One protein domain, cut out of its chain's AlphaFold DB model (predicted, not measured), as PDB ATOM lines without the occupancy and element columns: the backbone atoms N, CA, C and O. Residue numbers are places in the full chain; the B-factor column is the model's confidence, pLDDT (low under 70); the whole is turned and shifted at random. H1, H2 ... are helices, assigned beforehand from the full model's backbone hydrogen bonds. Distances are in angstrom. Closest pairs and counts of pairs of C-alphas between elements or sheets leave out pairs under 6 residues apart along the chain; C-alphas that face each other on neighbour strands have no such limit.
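This is residues 9 to 90 of the 397 residues of the protein "Hypothetical protein" of Rotaria socialis (UniProt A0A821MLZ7). Four helices of similar length are strung end to end in an open zigzag, which also winds round its long axis as a wide, loose spiral; each meets the next at a corner, and no two pack side by side. H4, the longest by residues, makes one end of the zigzag and H1 the other, with H2 and H3 as the two legs between them, and the middle is empty. The printed part has 82 residues, with four named helices in the order H1, H2, H3, H4 and no named strand; its class is all helix. The whole is extended, with a radius of gyration of the C-alphas of 20.7 A, and elongated, with spans of 60 by 31 by 27 A.

Begin with H4, residues 71 to 90: find C-alpha 71 at (-19.101, 1.203, -38.999), and from there the helix runs 28.9 A to C-alpha 90 at (5.160, 6.921, -53.623). Before it you find H3, residues 50 to 67, which is 25.5 A long from first to last C-alpha. H2 takes residues 29 to 46 and is 25.6 A long. H1 takes residues 9 to 25: find C-alpha 9 at (-14.371, -50.140, -28.231), 24.3 A from C-alpha 25.

Start again at H4, which is close to H3 but not clearly touching it. Look at their closest C-alphas, those of Glu 67 and Phe 73, 6.7 A apart; the two helices run opposite ways at a steep tilt of 65 degrees. Step to H3 and H2, close but not clearly touching, where the closest C-alphas are those of Glu 46 and Phe 52, 7.1 A apart. These two run opposite ways at a steep tilt of 66 degrees. Go on to H2 and H1, also close but not clearly touching, where the closest C-alphas are those of Ala 25 and Phe 31, 6.6 A apart, and the lines of the two helices are about perpendicular at 77 degrees. H1 and H3, H1 and H4, and H2 and H4 are apart. Along the backbones of H1, H2, H3 and H4, every O i to N i+4 pair is within hydrogen-bond range.

The C-alphas of Glu 9 and Glu 90, the first and last printed, are the two farthest apart, at 65.4 A. The printed part has no cut, and the links H1 to H2, H2 to H3 and H3 to H4 are tight, with 3 residues each. Look along H1 and H4 for residues that stand free: 9 to 21 belong to H1 and 78 to 90 to H4. The mean pLDDT of the printed part is 84.0, and no printed residue is under 70.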
ATOM      1  N   GLU A   9     -15.327 -50.502 -29.276       78.19
ATOM      2  CA  GLU A   9     -14.371 -50.140 -28.231       78.19
ATOM      3  C   GLU A   9     -12.946 -50.031 -28.798       78.19
ATOM      4  O   GLU A   9     -12.226 -49.052 -28.551       78.19
ATOM      5  N   PHE A  10     -12.566 -50.968 -29.673       79.25
ATOM      6  CA  PHE A  10     -11.317 -50.891 -30.425       79.25
ATOM      7  C   PHE A  10     -11.274 -49.673 -31.363       79.25
ATOM      8  O   PHE A  10     -10.243 -48.998 -31.439       79.25
ATOM      9  N   ARG A  11     -12.382 -49.334 -32.042       76.81
ATOM     10  CA  ARG A  11     -12.469 -48.139 -32.906       76.81
ATOM     11  C   ARG A  11     -12.288 -46.841 -32.123       76.81
ATOM     12  O   ARG A  11     -11.552 -45.963 -32.568       76.81
ATOM     13  N   LEU A  12     -12.945 -46.709 -30.971       81.62
ATOM     14  CA  LEU A  12     -12.830 -45.529 -30.110       81.62
ATOM     15  C   LEU A  12     -11.404 -45.367 -29.570       81.62
ATOM     16  O   LEU A  12     -10.854 -44.265 -29.598       81.62
ATOM     17  N   SER A  13     -10.779 -46.468 -29.150       81.94
ATOM     18  CA  SER A  13      -9.392 -46.483 -28.674       81.94
ATOM     19  C   SER A  13      -8.384 -46.132 -29.779       81.94
ATOM     20  O   SER A  13      -7.497 -45.304 -29.557       81.94
ATOM     21  N   ASP A  14      -8.539 -46.679 -30.994       82.44
ATOM     22  CA  ASP A  14      -7.689 -46.345 -32.151       82.44
ATOM     23  C   ASP A  14      -7.869 -44.879 -32.580       82.44
ATOM     24  O   ASP A  14      -6.890 -44.172 -32.821       82.44
ATOM     25  N   ASN A  15      -9.110 -44.380 -32.595       83.06
ATOM     26  CA  ASN A  15      -9.405 -42.976 -32.885       83.06
ATOM     27  C   ASN A  15      -8.766 -42.034 -31.858       83.06
ATOM     28  O   ASN A  15      -8.195 -41.015 -32.249       83.06
ATOM     29  N   ARG A  16      -8.807 -42.382 -30.564       83.06
ATOM     30  CA  ARG A  16      -8.177 -41.584 -29.502       83.06
ATOM     31  C   ARG A  16      -6.657 -41.541 -29.656       83.06
ATOM     32  O   ARG A  16      -6.085 -40.456 -29.660       83.06
ATOM     33  N   ARG A  17      -6.011 -42.687 -29.906       82.44
ATOM     34  CA  ARG A  17      -4.555 -42.753 -30.152       82.44
ATOM     35  C   ARG A  17      -4.137 -41.952 -31.386       82.44
ATOM     36  O   ARG A  17      -3.121 -41.259 -31.359       82.44
ATOM     37  N   ARG A  18      -4.919 -42.008 -32.469       81.56
ATOM     38  CA  ARG A  18      -4.675 -41.188 -33.669       81.56
ATOM     39  C   ARG A  18      -4.851 -39.700 -33.392       81.56
ATOM     40  O   ARG A  18      -4.056 -38.907 -33.891       81.56
ATOM     41  N   ALA A  19      -5.862 -39.319 -32.615       81.62
ATOM     42  CA  ALA A  19      -6.097 -37.929 -32.237       81.62
ATOM     43  C   ALA A  19      -4.942 -37.372 -31.390       81.62
ATOM     44  O   ALA A  19      -4.427 -36.302 -31.709       81.62
ATOM     45  N   GLU A  20      -4.477 -38.124 -30.390       84.00
ATOM     46  CA  GLU A  20      -3.323 -37.766 -29.551       84.00
ATOM     47  C   GLU A  20      -2.035 -37.653 -30.384       84.00
ATOM     48  O   GLU A  20      -1.315 -36.658 -30.298       84.00
ATOM     49  N   SER A  21      -1.780 -38.615 -31.278       80.50
ATOM     50  CA  SER A  21      -0.634 -38.579 -32.197       80.50
ATOM     51  C   SER A  21      -0.666 -37.363 -33.134       80.50
ATOM     52  O   SER A  21       0.350 -36.690 -33.320       80.50
ATOM     53  N   LEU A  22      -1.838 -37.022 -33.680       78.62
ATOM     54  CA  LEU A  22      -2.024 -35.826 -34.505       78.62
ATOM     55  C   LEU A  22      -1.859 -34.533 -33.703       78.62
ATOM     56  O   LEU A  22      -1.368 -33.542 -34.246       78.62
ATOM     57  N   GLN A  23      -2.262 -34.514 -32.435       81.31
ATOM     58  CA  GLN A  23      -2.101 -33.357 -31.559       81.31
ATOM     59  C   GLN A  23      -0.622 -33.084 -31.266       81.31
ATOM     60  O   GLN A  23      -0.194 -31.934 -31.361       81.31
ATOM     61  N   ILE A  24       0.165 -34.134 -31.017       80.69
ATOM     62  CA  ILE A  24       1.623 -34.047 -30.853       80.69
ATOM     63  C   ILE A  24       2.284 -33.601 -32.165       80.69
ATOM     64  O   ILE A  24       3.081 -32.666 -32.171       80.69
ATOM     65  N   ALA A  25       1.899 -34.183 -33.306       75.94
ATOM     66  CA  ALA A  25       2.435 -33.791 -34.612       75.94
ATOM     67  C   ALA A  25       2.141 -32.319 -34.958       75.94
ATOM     68  O   ALA A  25       2.985 -31.637 -35.533       75.94
ATOM     69  N   ARG A  26       0.974 -31.788 -34.563       76.88
ATOM     70  CA  ARG A  26       0.619 -30.369 -34.738       76.88
ATOM     71  C   ARG A  26       1.450 -29.420 -33.879       76.88
ATOM     72  O   ARG A  26       1.429 -28.229 -34.160       76.88
ATOM     73  N   GLN A  27       2.168 -29.883 -32.858       81.19
ATOM     74  CA  GLN A  27       3.093 -29.015 -32.124       81.19
ATOM     75  C   GLN A  27       4.356 -28.715 -32.941       81.19
ATOM     76  O   GLN A  27       4.910 -27.633 -32.784       81.19
ATOM     77  N   ASN A  28       4.735 -29.588 -33.881       87.69
ATOM     78  CA  ASN A  28       5.863 -29.381 -34.786       87.69
ATOM     79  C   ASN A  28       5.522 -28.360 -35.895       87.69
ATOM     80  O   ASN A  28       4.557 -28.524 -36.650       87.69
ATOM     81  N   ASP A  29       6.337 -27.311 -36.011       80.50
ATOM     82  CA  ASP A  29       6.151 -26.235 -36.987       80.50
ATOM     83  C   ASP A  29       6.420 -26.660 -38.436       80.50
ATOM     84  O   ASP A  29       5.752 -26.180 -39.356       80.50
ATOM     85  N   GLU A  30       7.300 -27.631 -38.666       82.56
ATOM     86  CA  GLU A  30       7.541 -28.194 -39.997       82.56
ATOM     87  C   GLU A  30       6.319 -28.989 -40.487       82.56
ATOM     88  O   GLU A  30       5.856 -28.828 -41.616       82.56
ATOM     89  N   PHE A  31       5.688 -29.755 -39.593       82.00
ATOM     90  CA  PHE A  31       4.445 -30.468 -39.900       82.00
ATOM     91  C   PHE A  31       3.277 -29.506 -40.183       82.00
ATOM     92  O   PHE A  31       2.485 -29.733 -41.104       82.00
ATOM     93  N   LYS A  32       3.170 -28.402 -39.427       79.69
ATOM     94  CA  LYS A  32       2.170 -27.347 -39.673       79.69
ATOM     95  C   LYS A  32       2.387 -26.658 -41.019       79.69
ATOM     96  O   LYS A  32       1.430 -26.504 -41.778       79.69
ATOM     97  N   THR A  33       3.612 -26.223 -41.309       84.19
ATOM     98  CA  THR A  33       3.938 -25.488 -42.540       84.19
ATOM     99  C   THR A  33       3.717 -26.353 -43.773       84.19
ATOM    100  O   THR A  33       3.062 -25.914 -44.718       84.19
ATOM    101  N   GLU A  34       4.145 -27.610 -43.730       84.94
ATOM    102  CA  GLU A  34       3.931 -28.575 -44.803       84.94
ATOM    103  C   GLU A  34       2.439 -28.906 -44.991       84.94
ATOM    104  O   GLU A  34       1.910 -28.886 -46.104       84.94
ATOM    105  N   GLY A  35       1.696 -29.104 -43.897       84.56
ATOM    106  CA  GLY A  35       0.245 -29.295 -43.949       84.56
ATOM    107  C   GLY A  35      -0.525 -28.072 -44.470       84.56
ATOM    108  O   GLY A  35      -1.605 -28.227 -45.048       84.56
ATOM    109  N   ASN A  36       0.001 -26.861 -44.278       83.94
ATOM    110  CA  ASN A  36      -0.562 -25.630 -44.834       83.94
ATOM    111  C   ASN A  36      -0.253 -25.496 -46.329       83.94
ATOM    112  O   ASN A  36      -1.150 -25.129 -47.087       83.94
ATOM    113  N   LYS A  37       0.963 -25.857 -46.770       87.31
ATOM    114  CA  LYS A  37       1.329 -25.898 -48.196       87.31
ATOM    115  C   LYS A  37       0.417 -26.839 -48.976       87.31
ATOM    116  O   LYS A  37      -0.221 -26.398 -49.925       87.31
ATOM    117  N   ARG A  38       0.249 -28.081 -48.509       85.94
ATOM    118  CA  ARG A  38      -0.636 -29.064 -49.166       85.94
ATOM    119  C   ARG A  38      -2.082 -28.581 -49.266       85.94
ATOM    120  O   ARG A  38      -2.725 -28.762 -50.295       85.94
ATOM    121  N   ARG A  39      -2.599 -27.933 -48.215       86.88
ATOM    122  CA  ARG A  39      -3.949 -27.341 -48.227       86.88
ATOM    123  C   ARG A  39      -4.065 -26.173 -49.204       86.88
ATOM    124  O   ARG A  39      -5.051 -26.094 -49.931       86.88
ATOM    125  N   ALA A  40      -3.069 -25.291 -49.250       84.19
ATOM    126  CA  ALA A  40      -3.044 -24.176 -50.193       84.19
ATOM    127  C   ALA A  40      -2.987 -24.661 -51.650       84.19
ATOM    128  O   ALA A  40      -3.644 -24.088 -52.519       84.19
ATOM    129  N   GLU A  41      -2.236 -25.728 -51.909       87.75
ATOM    130  CA  GLU A  41      -2.083 -26.330 -53.231       87.75
ATOM    131  C   GLU A  41      -3.364 -27.041 -53.686       87.75
ATOM    132  O   GLU A  41      -3.849 -26.779 -54.787       87.75
ATOM    133  N   ALA A  42      -4.003 -27.817 -52.804       85.75
ATOM    134  CA  ALA A  42      -5.319 -28.406 -53.058       85.75
ATOM    135  C   ALA A  42      -6.381 -27.333 -53.373       85.75
ATOM    136  O   ALA A  42      -7.084 -27.425 -54.377       85.75
ATOM    137  N   HIS A  43      -6.426 -26.251 -52.592       83.38
ATOM    138  CA  HIS A  43      -7.349 -25.134 -52.825       83.38
ATOM    139  C   HIS A  43      -7.020 -24.345 -54.112       83.38
ATOM    140  O   HIS A  43      -7.879 -23.671 -54.692       83.38
ATOM    141  N   LYS A  44      -5.767 -24.370 -54.581       85.94
ATOM    142  CA  LYS A  44      -5.383 -23.777 -55.870       85.94
ATOM    143  C   LYS A  44      -5.922 -24.602 -57.038       85.94
ATOM    144  O   LYS A  44      -6.368 -24.007 -58.013       85.94
ATOM    145  N   ILE A  45      -5.905 -25.927 -56.916       85.88
ATOM    146  CA  ILE A  45      -6.480 -26.854 -57.900       85.88
ATOM    147  C   ILE A  45      -8.005 -26.692 -57.942       85.88
ATOM    148  O   ILE A  45      -8.573 -26.541 -59.016       85.88
ATOM    149  N   GLU A  46      -8.663 -26.615 -56.786       83.06
ATOM    150  CA  GLU A  46     -10.123 -26.470 -56.702       83.06
ATOM    151  C   GLU A  46     -10.630 -25.161 -57.342       83.06
ATOM    152  O   GLU A  46     -11.622 -25.157 -58.064       83.06
ATOM    153  N   ARG A  47      -9.875 -24.058 -57.199       83.12
ATOM    154  CA  ARG A  47     -10.163 -22.765 -57.853       83.12
ATOM    155  C   ARG A  47      -9.958 -22.744 -59.374       83.12
ATOM    156  O   ARG A  47     -10.239 -21.713 -59.987       83.12
ATOM    157  N   GLN A  48      -9.461 -23.824 -59.985       86.50
ATOM    158  CA  GLN A  48      -9.467 -23.973 -61.446       86.50
ATOM    159  C   GLN A  48     -10.862 -24.316 -61.979       86.50
ATOM    160  O   GLN A  48     -11.128 -24.077 -63.152       86.50
ATOM    161  N   ASN A  49     -11.752 -24.843 -61.133       91.00
ATOM    162  CA  ASN A  49     -13.153 -25.016 -61.480       91.00
ATOM    163  C   ASN A  49     -13.875 -23.661 -61.389       91.00
ATOM    164  O   ASN A  49     -13.968 -23.061 -60.314       91.00
ATOM    165  N   ASP A  50     -14.399 -23.192 -62.522       84.19
ATOM    166  CA  ASP A  50     -15.100 -21.913 -62.617       84.19
ATOM    167  C   ASP A  50     -16.362 -21.864 -61.744       84.19
ATOM    168  O   ASP A  50     -16.625 -20.837 -61.120       84.19
ATOM    169  N   GLU A  51     -17.101 -22.969 -61.618       87.38
ATOM    170  CA  GLU A  51     -18.322 -23.028 -60.807       87.38
ATOM    171  C   GLU A  51     -17.993 -22.849 -59.318       87.38
ATOM    172  O   GLU A  51     -18.531 -21.958 -58.656       87.38
ATOM    173  N   PHE A  52     -16.994 -23.588 -58.821       87.00
ATOM    174  CA  PHE A  52     -16.484 -23.433 -57.458       87.00
ATOM    175  C   PHE A  52     -15.990 -22.005 -57.194       87.00
ATOM    176  O   PHE A  52     -16.330 -21.398 -56.180       87.00
ATOM    177  N   LYS A  53     -15.231 -21.432 -58.132       86.19
ATOM    178  CA  LYS A  53     -14.706 -20.065 -58.031       86.19
ATOM    179  C   LYS A  53     -15.821 -19.019 -57.984       86.19
ATOM    180  O   LYS A  53     -15.723 -18.055 -57.224       86.19
ATOM    181  N   THR A  54     -16.866 -19.167 -58.799       86.62
ATOM    182  CA  THR A  54     -18.003 -18.233 -58.798       86.62
ATOM    183  C   THR A  54     -18.782 -18.282 -57.488       86.62
ATOM    184  O   THR A  54     -19.061 -17.230 -56.912       86.62
ATOM    185  N   GLU A  55     -19.046 -19.479 -56.971       86.75
ATOM    186  CA  GLU A  55     -19.754 -19.685 -55.708       86.75
ATOM    187  C   GLU A  55     -18.924 -19.206 -54.502       86.75
ATOM    188  O   GLU A  55     -19.436 -18.518 -53.618       86.75
ATOM    189  N   GLU A  56     -17.613 -19.468 -54.493       88.31
ATOM    190  CA  GLU A  56     -16.687 -18.946 -53.480       88.31
ATOM    191  C   GLU A  56     -16.680 -17.408 -53.467       88.31
ATOM    192  O   GLU A  56     -16.767 -16.784 -52.406       88.31
ATOM    193  N   ASN A  57     -16.616 -16.778 -54.645       85.62
ATOM    194  CA  ASN A  57     -16.660 -15.321 -54.767       85.62
ATOM    195  C   ASN A  57     -17.987 -14.745 -54.269       85.62
ATOM    196  O   ASN A  57     -17.982 -13.710 -53.603       85.62
ATOM    197  N   LYS A  58     -19.108 -15.416 -54.559       89.19
ATOM    198  CA  LYS A  58     -20.435 -15.008 -54.093       89.19
ATOM    199  C   LYS A  58     -20.519 -15.040 -52.566       89.19
ATOM    200  O   LYS A  58     -20.856 -14.025 -51.961       89.19
ATOM    201  N   ARG A  59     -20.089 -16.138 -51.935       89.12
ATOM    202  CA  ARG A  59     -20.043 -16.264 -50.464       89.12
ATOM    203  C   ARG A  59     -19.139 -15.220 -49.816       89.12
ATOM    204  O   ARG A  59     -19.506 -14.624 -48.807       89.12
ATOM    205  N   ARG A  60     -17.964 -14.965 -50.402       87.62
ATOM    206  CA  ARG A  60     -17.047 -13.912 -49.931       87.62
ATOM    207  C   ARG A  60     -17.689 -12.528 -50.027       87.62
ATOM    208  O   ARG A  60     -17.551 -11.739 -49.097       87.62
ATOM    209  N   ALA A  61     -18.385 -12.234 -51.125       84.56
ATOM    210  CA  ALA A  61     -19.074 -10.962 -51.313       84.56
ATOM    211  C   ALA A  61     -20.219 -10.768 -50.305       84.56
ATOM    212  O   ALA A  61     -20.345  -9.684 -49.739       84.56
ATOM    213  N   GLU A  62     -21.006 -11.814 -50.039       88.06
ATOM    214  CA  GLU A  62     -22.078 -11.804 -49.036       88.06
ATOM    215  C   GLU A  62     -21.529 -11.604 -47.615       88.06
ATOM    216  O   GLU A  62     -22.008 -10.733 -46.889       88.06
ATOM    217  N   ALA A  63     -20.466 -12.322 -47.236       86.75
ATOM    218  CA  ALA A  63     -19.806 -12.144 -45.941       86.75
ATOM    219  C   ALA A  63     -19.259 -10.714 -45.760       86.75
ATOM    220  O   ALA A  63     -19.510 -10.081 -44.736       86.75
ATOM    221  N   LEU A  64     -18.593 -10.169 -46.785       86.12
ATOM    222  CA  LEU A  64     -18.108  -8.784 -46.793       86.12
ATOM    223  C   LEU A  64     -19.247  -7.761 -46.701       86.12
ATOM    224  O   LEU A  64     -19.082  -6.707 -46.089       86.12
ATOM    225  N   MET A  65     -20.402  -8.036 -47.313       85.12
ATOM    226  CA  MET A  65     -21.570  -7.159 -47.229       85.12
ATOM    227  C   MET A  65     -22.115  -7.085 -45.800       85.12
ATOM    228  O   MET A  65     -22.468  -5.996 -45.347       85.12
ATOM    229  N   ILE A  66     -22.144  -8.215 -45.089       86.12
ATOM    230  CA  ILE A  66     -22.535  -8.283 -43.676       86.12
ATOM    231  C   ILE A  66     -21.515  -7.530 -42.813       86.12
ATOM    232  O   ILE A  66     -21.893  -6.699 -41.994       86.12
ATOM    233  N   GLU A  67     -20.219  -7.748 -43.038       83.19
ATOM    234  CA  GLU A  67     -19.149  -7.110 -42.264       83.19
ATOM    235  C   GLU A  67     -19.136  -5.580 -42.436       83.19
ATOM    236  O   GLU A  67     -18.978  -4.834 -41.470       83.19
ATOM    237  N   ARG A  68     -19.437  -5.089 -43.647       83.38
ATOM    238  CA  ARG A  68     -19.603  -3.656 -43.949       83.38
ATOM    239  C   ARG A  68     -20.830  -3.008 -43.302       83.38
ATOM    240  O   ARG A  68     -20.948  -1.785 -43.371       83.38
ATOM    241  N   GLN A  69     -21.734  -3.756 -42.664       84.44
ATOM    242  CA  GLN A  69     -22.768  -3.148 -41.816       84.44
ATOM    243  C   GLN A  69     -22.157  -2.532 -40.549       84.44
ATOM    244  O   GLN A  69     -22.694  -1.561 -40.017       84.44
ATOM    245  N   ASN A  70     -21.004  -3.041 -40.102       89.56
ATOM    246  CA  ASN A  70     -20.257  -2.472 -38.990       89.56
ATOM    247  C   ASN A  70     -19.487  -1.209 -39.436       89.56
ATOM    248  O   ASN A  70     -18.694  -1.219 -40.382       89.56
ATOM    249  N   ILE A  71     -19.719  -0.101 -38.728       85.69
ATOM    250  CA  ILE A  71     -19.101   1.203 -38.999       85.69
ATOM    251  C   ILE A  71     -17.580   1.175 -38.765       85.69
ATOM    252  O   ILE A  71     -16.833   1.768 -39.550       85.69
ATOM    253  N   GLU A  72     -17.096   0.469 -37.741       89.06
ATOM    254  CA  GLU A  72     -15.660   0.352 -37.454       89.06
ATOM    255  C   GLU A  72     -14.937  -0.396 -38.572       89.06
ATOM    256  O   GLU A  72     -13.889   0.053 -39.040       89.06
ATOM    257  N   PHE A  73     -15.539  -1.480 -39.072       87.19
ATOM    258  CA  PHE A  73     -14.991  -2.240 -40.194       87.19
ATOM    259  C   PHE A  73     -14.870  -1.373 -41.452       87.19
ATOM    260  O   PHE A  73     -13.813  -1.337 -42.079       87.19
ATOM    261  N   ARG A  74     -15.915  -0.602 -41.791       84.19
ATOM    262  CA  ARG A  74     -15.880   0.337 -42.928       84.19
ATOM    263  C   ARG A  74     -14.785   1.388 -42.786       84.19
ATOM    264  O   ARG A  74     -14.137   1.734 -43.771       84.19
ATOM    265  N   THR A  75     -14.603   1.918 -41.579       84.12
ATOM    266  CA  THR A  75     -13.581   2.936 -41.306       84.12
ATOM    267  C   THR A  75     -12.183   2.346 -41.486       84.12
ATOM    268  O   THR A  75     -11.396   2.874 -42.267       84.12
ATOM    269  N   GLN A  76     -11.916   1.176 -40.898       86.94
ATOM    270  CA  GLN A  76     -10.640   0.474 -41.061       86.94
ATOM    271  C   GLN A  76     -10.371   0.041 -42.512       86.94
ATOM    272  O   GLN A  76      -9.234   0.117 -42.978       86.94
ATOM    273  N   GLU A  77     -11.392  -0.413 -43.247       85.06
ATOM    274  CA  GLU A  77     -11.282  -0.759 -44.670       85.06
ATOM    275  C   GLU A  77     -10.887   0.472 -45.501       85.06
ATOM    276  O   GLU A  77      -9.976   0.401 -46.334       85.06
ATOM    277  N   ASN A  78     -11.524   1.616 -45.240       81.12
ATOM    278  CA  ASN A  78     -11.191   2.879 -45.889       81.12
ATOM    279  C   ASN A  78      -9.767   3.333 -45.555       81.12
ATOM    280  O   ASN A  78      -9.029   3.687 -46.474       81.12
ATOM    281  N   ASP A  79      -9.345   3.259 -44.293       85.75
ATOM    282  CA  ASP A  79      -7.992   3.639 -43.875       85.75
ATOM    283  C   ASP A  79      -6.923   2.755 -44.523       85.75
ATOM    284  O   ASP A  79      -5.925   3.256 -45.049       85.75
ATOM    285  N   ARG A  80      -7.154   1.436 -44.583       85.31
ATOM    286  CA  ARG A  80      -6.276   0.504 -45.308       85.31
ATOM    287  C   ARG A  80      -6.190   0.865 -46.785       85.31
ATOM    288  O   ARG A  80      -5.095   0.917 -47.340       85.31
ATOM    289  N   ARG A  81      -7.326   1.151 -47.426       83.62
ATOM    290  CA  ARG A  81      -7.371   1.558 -48.835       83.62
ATOM    291  C   ARG A  81      -6.627   2.873 -49.066       83.62
ATOM    292  O   ARG A  81      -5.896   2.984 -50.047       83.62
ATOM    293  N   LEU A  82      -6.785   3.851 -48.176       82.25
ATOM    294  CA  LEU A  82      -6.090   5.135 -48.245       82.25
ATOM    295  C   LEU A  82      -4.578   4.970 -48.069       82.25
ATOM    296  O   LEU A  82      -3.821   5.550 -48.843       82.25
ATOM    297  N   ASN A  83      -4.130   4.145 -47.121       87.00
ATOM    298  CA  ASN A  83      -2.708   3.854 -46.933       87.00
ATOM    299  C   ASN A  83      -2.102   3.113 -48.129       87.00
ATOM    300  O   ASN A  83      -1.033   3.497 -48.593       87.00
ATOM    301  N   LEU A  84      -2.799   2.122 -48.690       84.19
ATOM    302  CA  LEU A  84      -2.356   1.454 -49.917       84.19
ATOM    303  C   LEU A  84      -2.238   2.436 -51.085       84.19
ATOM    304  O   LEU A  84      -1.275   2.380 -51.840       84.19
ATOM    305  N   LEU A  85      -3.189   3.363 -51.225       79.25
ATOM    306  CA  LEU A  85      -3.117   4.411 -52.243       79.25
ATOM    307  C   LEU A  85      -1.962   5.389 -51.996       79.25
ATOM    308  O   LEU A  85      -1.362   5.835 -52.968       79.25
ATOM    309  N   LYS A  86      -1.646   5.722 -50.739       83.50
ATOM    310  CA  LYS A  86      -0.476   6.549 -50.397       83.50
ATOM    311  C   LYS A  86       0.821   5.858 -50.801       83.50
ATOM    312  O   LYS A  86       1.577   6.440 -51.567       83.50
ATOM    313  N   ILE A  87       1.011   4.608 -50.380       83.75
ATOM    314  CA  ILE A  87       2.191   3.802 -50.730       83.75
ATOM    315  C   ILE A  87       2.321   3.700 -52.251       83.75
ATOM    316  O   ILE A  87       3.370   3.996 -52.810       83.75
ATOM    317  N   LYS A  88       1.220   3.390 -52.944       79.94
ATOM    318  CA  LYS A  88       1.218   3.286 -54.403       79.94
ATOM    319  C   LYS A  88       1.577   4.602 -55.095       79.94
ATOM    320  O   LYS A  88       2.207   4.578 -56.137       79.94
ATOM    321  N   ARG A  89       1.208   5.757 -54.533       75.81
ATOM    322  CA  ARG A  89       1.606   7.076 -55.065       75.81
ATOM    323  C   ARG A  89       3.084   7.396 -54.849       75.81
ATOM    324  O   ARG A  89       3.619   8.258 -55.541       75.81
ATOM    325  N   GLU A  90       3.731   6.750 -53.887       80.69
ATOM    326  CA  GLU A  90       5.160   6.921 -53.623       80.69
ATOM    327  C   GLU A  90       6.029   6.077 -54.563       80.69
ATOM    328  O   GLU A  90       7.174   6.457 -54.813       80.69
TER     329      GLU A  90